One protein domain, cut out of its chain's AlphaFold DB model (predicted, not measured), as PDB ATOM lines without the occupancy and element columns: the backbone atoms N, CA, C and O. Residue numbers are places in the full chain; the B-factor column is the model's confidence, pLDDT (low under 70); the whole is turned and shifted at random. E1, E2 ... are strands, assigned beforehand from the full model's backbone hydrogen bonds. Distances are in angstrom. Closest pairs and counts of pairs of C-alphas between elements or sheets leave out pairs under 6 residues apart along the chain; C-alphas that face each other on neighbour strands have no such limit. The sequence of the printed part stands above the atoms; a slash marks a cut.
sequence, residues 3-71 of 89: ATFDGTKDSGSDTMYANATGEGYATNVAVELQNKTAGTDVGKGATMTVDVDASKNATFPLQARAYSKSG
ATOM      1  N   ALA A   3      25.582 -33.768   8.811       98.12
ATOM      2  CA  ALA A   3      24.272 -34.016   8.218       98.12
ATOM      3  C   ALA A   3      23.572 -35.165   8.950       98.12
ATOM      4  O   ALA A   3      24.196 -36.198   9.196       98.12
ATOM      5  N   THR A   4      22.284 -35.004   9.234       98.38
ATOM      6  CA  THR A   4      21.387 -36.075   9.681       98.38
ATOM      7  C   THR A   4      20.400 -36.378   8.565       98.38
ATOM      8  O   THR A   4      19.744 -35.466   8.051       98.38
ATOM      9  N   PHE A   5      20.301 -37.649   8.192       98.50
ATOM     10  CA  PHE A   5      19.476 -38.108   7.082       98.50
ATOM     11  C   PHE A   5      18.104 -38.554   7.584       98.50
ATOM     12  O   PHE A   5      17.992 -39.283   8.568       98.50
ATOM     13  N   ASP A   6      17.051 -38.144   6.891       98.38
ATOM     14  CA  ASP A   6      15.674 -38.533   7.179       98.38
ATOM     15  C   ASP A   6      14.940 -38.915   5.882       98.38
ATOM     16  O   ASP A   6      15.368 -38.586   4.778       98.38
ATOM     17  N   GLY A   7      13.848 -39.656   6.011       97.69
ATOM     18  CA  GLY A   7      13.022 -40.165   4.925       97.69
ATOM     19  C   GLY A   7      12.159 -41.335   5.394       97.69
ATOM     20  O   GLY A   7      12.196 -41.746   6.560       97.69
ATOM     21  N   THR A   8      11.372 -41.888   4.476       98.25
ATOM     22  CA  THR A   8      10.556 -43.076   4.752       98.25
ATOM     23  C   THR A   8      11.426 -44.323   4.668       98.25
ATOM     24  O   THR A   8      11.978 -44.626   3.614       98.25
ATOM     25  N   LYS A   9      11.542 -45.053   5.780       97.94
ATOM     26  CA  LYS A   9      12.270 -46.325   5.858       97.94
ATOM     27  C   LYS A   9      11.555 -47.403   5.038       97.94
ATOM     28  O   LYS A   9      10.332 -47.515   5.125       97.94
ATOM     29  N   ASP A  10      12.307 -48.209   4.295       97.44
ATOM     30  CA  ASP A  10      11.773 -49.421   3.667       97.44
ATOM     31  C   ASP A  10      11.285 -50.425   4.732       97.44
ATOM     32  O   ASP A  10      11.824 -50.507   5.840       97.44
ATOM     33  N   SER A  11      10.241 -51.199   4.438       93.56
ATOM     34  CA  SER A  11       9.706 -52.169   5.404       93.56
ATOM     35  C   SER A  11      10.578 -53.424   5.536       93.56
ATOM     36  O   SER A  11      10.570 -54.053   6.594       93.56
ATOM     37  N   GLY A  12      11.357 -53.772   4.506       91.31
ATOM     38  CA  GLY A  12      12.253 -54.932   4.469       91.31
ATOM     39  C   GLY A  12      13.708 -54.639   4.857       91.31
ATOM     40  O   GLY A  12      14.526 -55.570   4.912       91.31
ATOM     41  N   SER A  13      14.043 -53.373   5.127       92.69
ATOM     42  CA  SER A  13      15.385 -52.922   5.501       92.69
ATOM     43  C   SER A  13      15.352 -51.786   6.524       92.69
ATOM     44  O   SER A  13      14.535 -50.875   6.431       92.69
ATOM     45  N   ASP A  14      16.261 -51.806   7.499       90.69
ATOM     46  CA  ASP A  14      16.390 -50.724   8.483       90.69
ATOM     47  C   ASP A  14      17.296 -49.578   8.018       90.69
ATOM     48  O   ASP A  14      17.283 -48.502   8.612       90.69
ATOM     49  N   THR A  15      18.042 -49.782   6.931       96.62
ATOM     50  CA  THR A  15      19.063 -48.844   6.440       96.62
ATOM     51  C   THR A  15      18.735 -48.234   5.078       96.62
ATOM     52  O   THR A  15      19.470 -47.372   4.607       96.62
ATOM     53  N   MET A  16      17.632 -48.643   4.444       98.12
ATOM     54  CA  MET A  16      17.246 -48.202   3.098       98.12
ATOM     55  C   MET A  16      15.927 -47.427   3.102       98.12
ATOM     56  O   MET A  16      15.132 -47.502   4.044       98.12
ATOM     57  N   TYR A  17      15.688 -46.696   2.019       98.62
ATOM     58  CA  TYR A  17      14.492 -45.887   1.826       98.62
ATOM     59  C   TYR A  17      13.437 -46.634   1.020       98.62
ATOM     60  O   TYR A  17      13.750 -47.330   0.050       98.62
ATOM     61  N   ALA A  18      12.177 -46.451   1.402       98.31
ATOM     62  CA  ALA A  18      11.046 -46.979   0.657       98.31
ATOM     63  C   ALA A  18      10.964 -46.320  -0.729       98.31
ATOM     64  O   ALA A  18      11.173 -45.107  -0.871       98.31
ATOM     65  N   ASN A  19      10.612 -47.117  -1.739       98.06
ATOM     66  CA  ASN A  19      10.113 -46.581  -2.999       98.06
ATOM     67  C   ASN A  19       8.731 -45.939  -2.789       98.06
ATOM     68  O   ASN A  19       7.956 -46.372  -1.932       98.06
ATOM     69  N   ALA A  20       8.396 -44.940  -3.601       98.06
ATOM     70  CA  ALA A  20       7.031 -44.455  -3.724       98.06
ATOM     71  C   ALA A  20       6.079 -45.600  -4.115       98.06
ATOM     72  O   ALA A  20       6.440 -46.520  -4.849       98.06
ATOM     73  N   THR A  21       4.854 -45.544  -3.599       96.75
ATOM     74  CA  THR A  21       3.836 -46.583  -3.780       96.75
ATOM     75  C   THR A  21       2.645 -46.042  -4.557       96.75
ATOM     76  O   THR A  21       2.286 -44.876  -4.401       96.75
ATOM     77  N   GLY A  22       1.978 -46.902  -5.321       95.56
ATOM     78  CA  GLY A  22       0.787 -46.553  -6.091       95.56
ATOM     79  C   GLY A  22       0.894 -47.035  -7.531       95.56
ATOM     80  O   GLY A  22       1.831 -47.746  -7.897       95.56
ATOM     81  N   GLU A  23      -0.081 -46.651  -8.347       97.19
ATOM     82  CA  GLU A  23      -0.097 -47.000  -9.765       97.19
ATOM     83  C   GLU A  23       1.160 -46.475 -10.480       97.19
ATOM     84  O   GLU A  23       1.587 -45.339 -10.276       97.19
ATOM     85  N   GLY A  24       1.779 -47.331 -11.296       97.62
ATOM     86  CA  GLY A  24       2.979 -46.995 -12.067       97.62
ATOM     87  C   GLY A  24       4.307 -47.068 -11.305       97.62
ATOM     88  O   GLY A  24       5.350 -46.855 -11.926       97.62
ATOM     89  N   TYR A  25       4.314 -47.392 -10.008       98.31
ATOM     90  CA  TYR A  25       5.548 -47.585  -9.237       98.31
ATOM     91  C   TYR A  25       5.947 -49.056  -9.116       98.31
ATOM     92  O   TYR A  25       5.107 -49.950  -9.003       98.31
ATOM     93  N   ALA A  26       7.258 -49.302  -9.123       98.12
ATOM     94  CA  ALA A  26       7.810 -50.629  -8.905       98.12
ATOM     95  C   ALA A  26       7.562 -51.104  -7.463       98.12
ATOM     96  O   ALA A  26       7.737 -50.356  -6.499       98.12
ATOM     97  N   THR A  27       7.197 -52.373  -7.314       96.69
ATOM     98  CA  THR A  27       7.068 -53.045  -6.014       96.69
ATOM     99  C   THR A  27       8.303 -53.898  -5.735       96.69
ATOM    100  O   THR A  27       9.054 -54.216  -6.655       96.69
ATOM    101  N   ASN A  28       8.530 -54.273  -4.472       96.00
ATOM    102  CA  ASN A  28       9.676 -55.087  -4.037       96.00
ATOM    103  C   ASN A  28      11.048 -54.490  -4.412       96.00
ATOM    104  O   ASN A  28      11.982 -55.213  -4.777       96.00
ATOM    105  N   VAL A  29      11.170 -53.165  -4.323       97.50
ATOM    106  CA  VAL A  29      12.423 -52.425  -4.498       97.50
ATOM    107  C   VAL A  29      12.526 -51.318  -3.456       97.50
ATOM    108  O   VAL A  29      11.564 -50.595  -3.207       97.50
ATOM    109  N   ALA A  30      13.707 -51.196  -2.867       98.25
ATOM    110  CA  ALA A  30      14.114 -50.108  -1.997       98.25
ATOM    111  C   ALA A  30      15.161 -49.239  -2.710       98.25
ATOM    112  O   ALA A  30      15.772 -49.653  -3.703       98.25
ATOM    113  N   VAL A  31      15.398 -48.043  -2.185       98.56
ATOM    114  CA  VAL A  31      16.521 -47.193  -2.584       98.56
ATOM    115  C   VAL A  31      17.570 -47.242  -1.483       98.56
ATOM    116  O   VAL A  31      17.332 -46.806  -0.356       98.56
ATOM    117  N   GLU A  32      18.740 -47.775  -1.808       98.38
ATOM    118  CA  GLU A  32      19.899 -47.764  -0.924       98.38
ATOM    119  C   GLU A  32      20.723 -46.506  -1.216       98.38
ATOM    120  O   GLU A  32      21.177 -46.306  -2.343       98.38
ATOM    121  N   LEU A  33      20.895 -45.655  -0.203       98.56
ATOM    122  CA  LEU A  33      21.806 -44.511  -0.227       98.56
ATOM    123  C   LEU A  33      23.019 -44.861   0.631       98.56
ATOM    124  O   LEU A  33      22.855 -45.332   1.754       98.56
ATOM    125  N   GLN A  34      24.223 -44.611   0.130       98.31
ATOM    126  CA  GLN A  34      25.465 -44.974   0.806       98.31
ATOM    127  C   GLN A  34      26.441 -43.805   0.867       98.31
ATOM    128  O   GLN A  34      26.512 -42.980  -0.047       98.31
ATOM    129  N   ASN A  35      27.270 -43.801   1.907       97.94
ATOM    130  CA  ASN A  35      28.555 -43.124   1.874       97.94
ATOM    131  C   ASN A  35      29.463 -43.869   0.886       97.94
ATOM    132  O   ASN A  35      29.935 -44.965   1.177       97.94
ATOM    133  N   LYS A  36      29.733 -43.268  -0.270       98.06
ATOM    134  CA  LYS A  36      30.565 -43.834  -1.335       98.06
ATOM    135  C   LYS A  36      31.991 -44.150  -0.876       98.06
ATOM    136  O   LYS A  36      32.584 -45.098  -1.378       98.06
ATOM    137  N   THR A  37      32.542 -43.372   0.052       96.62
ATOM    138  CA  THR A  37      33.914 -43.567   0.540       96.62
ATOM    139  C   THR A  37      33.987 -44.686   1.575       96.62
ATOM    140  O   THR A  37      34.895 -45.509   1.517       96.62
ATOM    141  N   ALA A  38      33.037 -44.729   2.515       94.94
ATOM    142  CA  ALA A  38      33.018 -45.732   3.584       94.94
ATOM    143  C   ALA A  38      32.321 -47.047   3.185       94.94
ATOM    144  O   ALA A  38      32.499 -48.060   3.854       94.94
ATOM    145  N   GLY A  39      31.514 -47.035   2.120       95.00
ATOM    146  CA  GLY A  39      30.704 -48.176   1.689       95.00
ATOM    147  C   GLY A  39      29.549 -48.514   2.636       95.00
ATOM    148  O   GLY A  39      29.063 -49.640   2.618       95.00
ATOM    149  N   THR A  40      29.133 -47.574   3.488       96.25
ATOM    150  CA  THR A  40      28.091 -47.780   4.503       96.25
ATOM    151  C   THR A  40      26.781 -47.127   4.095       96.25
ATOM    152  O   THR A  40      26.778 -45.974   3.656       96.25
ATOM    153  N   ASP A  41      25.670 -47.822   4.317       97.56
ATOM    154  CA  ASP A  41      24.333 -47.269   4.116       97.56
ATOM    155  C   ASP A  41      24.082 -46.064   5.033       97.56
ATOM    156  O   ASP A  41      24.491 -46.039   6.196       97.56
ATOM    157  N   VAL A  42      23.379 -45.067   4.507       97.88
ATOM    158  CA  VAL A  42      22.958 -43.860   5.226       97.88
ATOM    159  C   VAL A  42      21.443 -43.718   5.128       97.88
ATOM    160  O   VAL A  42      20.922 -42.916   4.362       97.88
ATOM    161  N   GLY A  43      20.738 -44.557   5.888       97.75
ATOM    162  CA  GLY A  43      19.278 -44.553   5.996       97.75
ATOM    163  C   GLY A  43      18.727 -43.513   6.976       97.75
ATOM    164  O   GLY A  43      19.443 -42.649   7.486       97.75
ATOM    165  N   LYS A  44      17.429 -43.616   7.287       98.12
ATOM    166  CA  LYS A  44      16.760 -42.749   8.272       98.12
ATOM    167  C   LYS A  44      17.503 -42.762   9.618       98.12
ATOM    168  O   LYS A  44      17.698 -43.815  10.216       98.12
ATOM    169  N   GLY A  45      17.843 -41.578  10.119       97.75
ATOM    170  CA  GLY A  45      18.533 -41.368  11.391       97.75
ATOM    171  C   GLY A  45      20.055 -41.501  11.320       97.75
ATOM    172  O   GLY A  45      20.722 -41.174  12.301       97.75
ATOM    173  N   ALA A  46      20.620 -41.932  10.187       98.12
ATOM    174  CA  ALA A  46      22.065 -41.939  10.006       98.12
ATOM    175  C   ALA A  46      22.621 -40.509  10.054       98.12
ATOM    176  O   ALA A  46      21.947 -39.545   9.676       98.12
ATOM    177  N   THR A  47      23.871 -40.377  10.488       97.75
ATOM    178  CA  THR A  47      24.601 -39.111  10.476       97.75
ATOM    179  C   THR A  47      25.886 -39.241   9.667       97.75
ATOM    180  O   THR A  47      26.476 -40.317   9.564       97.75
ATOM    181  N   MET A  48      26.322 -38.136   9.069       97.56
ATOM    182  CA  MET A  48      27.617 -38.042   8.400       97.56
ATOM    183  C   MET A  48      28.278 -36.725   8.775       97.56
ATOM    184  O   MET A  48      27.697 -35.656   8.588       97.56
ATOM    185  N   THR A  49      29.501 -36.803   9.284       97.06
ATOM    186  CA  THR A  49      30.326 -35.631   9.564       97.06
ATOM    187  C   THR A  49      31.390 -35.507   8.489       97.06
ATOM    188  O   THR A  49      32.068 -36.479   8.163       97.06
ATOM    189  N   VAL A  50      31.514 -34.303   7.938       96.56
ATOM    190  CA  VAL A  50      32.556 -33.942   6.975       96.56
ATOM    191  C   VAL A  50      33.218 -32.642   7.410       96.56
ATOM    192  O   VAL A  50      32.589 -31.774   8.040       96.56
ATOM    193  N   ASP A  51      34.490 -32.513   7.059       96.12
ATOM    194  CA  ASP A  51      35.238 -31.281   7.257       96.12
ATOM    195  C   ASP A  51      34.758 -30.196   6.291       96.12
ATOM    196  O   ASP A  51      34.230 -30.473   5.210       96.12
ATOM    197  N   VAL A  52      34.926 -28.945   6.713       96.19
ATOM    198  CA  VAL A  52      34.747 -27.777   5.851       96.19
ATOM    199  C   VAL A  52      36.136 -27.364   5.381       96.19
ATOM    200  O   VAL A  52      36.997 -27.071   6.210       96.19
ATOM    201  N   ASP A  53      36.369 -27.380   4.071       95.81
ATOM    202  CA  ASP A  53      37.685 -27.071   3.513       95.81
ATOM    203  C   ASP A  53      38.042 -25.573   3.636       95.81
ATOM    204  O   ASP A  53      37.227 -24.728   4.021       95.81
ATOM    205  N   ALA A  54      39.281 -25.213   3.278       96.88
ATOM    206  CA  ALA A  54      39.755 -23.825   3.317       96.88
ATOM    207  C   ALA A  54      38.965 -22.875   2.387       96.88
ATOM    208  O   ALA A  54      38.983 -21.658   2.580       96.88
ATOM    209  N   SER A  55      38.257 -23.418   1.392       97.19
ATOM    210  CA  SER A  55      37.372 -22.701   0.471       97.19
ATOM    211  C   SER A  55      35.908 -22.681   0.931       97.19
ATOM    212  O   SER A  55      35.062 -22.142   0.219       97.19
ATOM    213  N   LYS A  56      35.616 -23.174   2.143       94.75
ATOM    214  CA  LYS A  56      34.285 -23.255   2.762       94.75
ATOM    215  C   LYS A  56      33.330 -24.256   2.099       94.75
ATOM    216  O   LYS A  56      32.116 -24.111   2.235       94.75
ATOM    217  N   ASN A  57      33.844 -25.283   1.426       95.94
ATOM    218  CA  ASN A  57      33.022 -26.378   0.909       95.94
ATOM    219  C   ASN A  57      32.895 -27.508   1.934       95.94
ATOM    220  O   ASN A  57      33.858 -27.856   2.612       95.94
ATOM    221  N   ALA A  58      31.714 -28.123   1.988       96.25
ATOM    222  CA  ALA A  58      31.467 -29.378   2.691       96.25
ATOM    223  C   ALA A  58      30.949 -30.408   1.678       96.25
ATOM    224  O   ALA A  58      29.871 -30.231   1.108       96.25
ATOM    225  N   THR A  59      31.712 -31.473   1.427       97.12
ATOM    226  CA  THR A  59      31.370 -32.488   0.418       97.12
ATOM    227  C   THR A  59      30.927 -33.786   1.078       97.12
ATOM    228  O   THR A  59      31.708 -34.429   1.767       97.12
ATOM    229  N   PHE A  60      29.690 -34.203   0.807       97.56
ATOM    230  CA  PHE A  60      29.131 -35.482   1.249       97.56
ATOM    231  C   PHE A  60      29.209 -36.485   0.087       97.56
ATOM    232  O   PHE A  60      28.471 -36.332  -0.890       97.56
ATOM    233  N   PRO A  61      30.107 -37.486   0.132       97.75
ATOM    234  CA  PRO A  61      30.308 -38.413  -0.976       97.75
ATOM    235  C   PRO A  61      29.201 -39.471  -0.978       97.75
ATOM    236  O   PRO A  61      29.371 -40.561  -0.443       97.75
ATOM    237  N   LEU A  62      28.047 -39.151  -1.556       98.38
ATOM    238  CA  LEU A  62      26.893 -40.048  -1.596       98.38
ATOM    239  C   LEU A  62      26.816 -40.821  -2.919       98.38
ATOM    240  O   LEU A  62      27.172 -40.306  -3.979       98.38
ATOM    241  N   GLN A  63      26.315 -42.053  -2.861       98.38
ATOM    242  CA  GLN A  63      25.878 -42.820  -4.030       98.38
ATOM    243  C   GLN A  63      24.546 -43.506  -3.731       98.38
ATOM    244  O   GLN A  63      24.295 -43.868  -2.585       98.38
ATOM    245  N   ALA A  64      23.709 -43.695  -4.749       97.88
ATOM    246  CA  ALA A  64      22.425 -44.367  -4.603       97.88
ATOM    247  C   ALA A  64      22.272 -45.500  -5.619       97.88
ATOM    248  O   ALA A  64      22.749 -45.389  -6.752       97.88
ATOM    249  N   ARG A  65      21.573 -46.568  -5.230       97.06
ATOM    250  CA  ARG A  65      21.144 -47.640  -6.137       97.06
ATOM    251  C   ARG A  65      19.763 -48.170  -5.762       97.06
ATOM    252  O   ARG A  65      19.378 -48.172  -4.596       97.06
ATOM    253  N   ALA A  66      19.033 -48.659  -6.758       97.50
ATOM    254  CA  ALA A  66      17.863 -49.495  -6.524       97.50
ATOM    255  C   ALA A  66      18.313 -50.868  -5.999       97.50
ATOM    256  O   ALA A  66      19.267 -51.448  -6.524       97.50
ATOM    257  N   TYR A  67      17.633 -51.389  -4.980       97.00
ATOM    258  CA  TYR A  67      17.981 -52.653  -4.337       97.00
ATOM    259  C   TYR A  67      16.735 -53.500  -4.066       97.00
ATOM    260  O   TYR A  67      15.749 -53.011  -3.521       97.00
ATOM    261  N   SER A  68      16.776 -54.787  -4.413       95.38
ATOM    262  CA  SER A  68      15.716 -55.744  -4.080       95.38
ATOM    263  C   SER A  68      16.299 -56.888  -3.262       95.38
ATOM    264  O   SER A  68      17.069 -57.697  -3.774       95.38
ATOM    265  N   LYS A  69      15.931 -56.957  -1.978       90.31
ATOM    266  CA  LYS A  69      16.401 -58.009  -1.062       90.31
ATOM    267  C   LYS A  69      15.740 -59.358  -1.341       90.31
ATOM    268  O   LYS A  69      16.403 -60.387  -1.301       90.31
ATOM    269  N   SER A  70      14.434 -59.333  -1.595       89.75
ATOM    270  CA  SER A  70      13.601 -60.534  -1.723       89.75
ATOM    271  C   SER A  70      13.341 -60.941  -3.177       89.75
ATOM    272  O   SER A  70      12.725 -61.978  -3.414       89.75
ATOM    273  N   GLY A  71      13.791 -60.145  -4.153       93.06
ATOM    274  CA  GLY A  71      13.441 -60.327  -5.560       93.06
ATOM    275  C   GLY A  71      11.967 -60.016  -5.846       93.06
ATOM    276  O   GLY A  71      11.284 -59.371  -5.053       93.06
TER     277      GLY A  71
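This is residues 3 to 71 of the 89 residues of an uncharacterized protein of Enterobacter asburiae (UniProt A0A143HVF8). This is a rod with little regular structure: two small ribbons of paired strands, E1 with E3 and E2 with E4, joined by long loops, with residues 21 to 26 and 52 to 57 sticking out at opposite ends. The printed part has 69 residues and no named helix; its strands E1, E2, E3, E4 make two antiparallel sheets, all strand, with 20 residues in named elements. It is loose, with a radius of gyration of the C-alphas of 14.1 A and spans of 47 by 21 by 18 A.

E1, residues 3 to 7, begins at C-alpha 3 (24.272, -34.016, 8.218). E2, residues 30 to 35, is 16.5 A long. E3 is residues 47 to 49. E4, residues 62 to 67, is 15.7 A long and ends at C-alpha 67 (17.981, -52.653, -4.337).

E1 and E3 are antiparallel at 156 degrees; N 3 and O 48 are 2.8 A apart, within hydrogen-bond range. E2 and E4 are antiparallel at 154 degrees, with N 32 and O 65 at 2.9 A, within that range. E1 and E4 are apart.

The printed part has no cut, its three links are long, and no printed residue is under pLDDT 70.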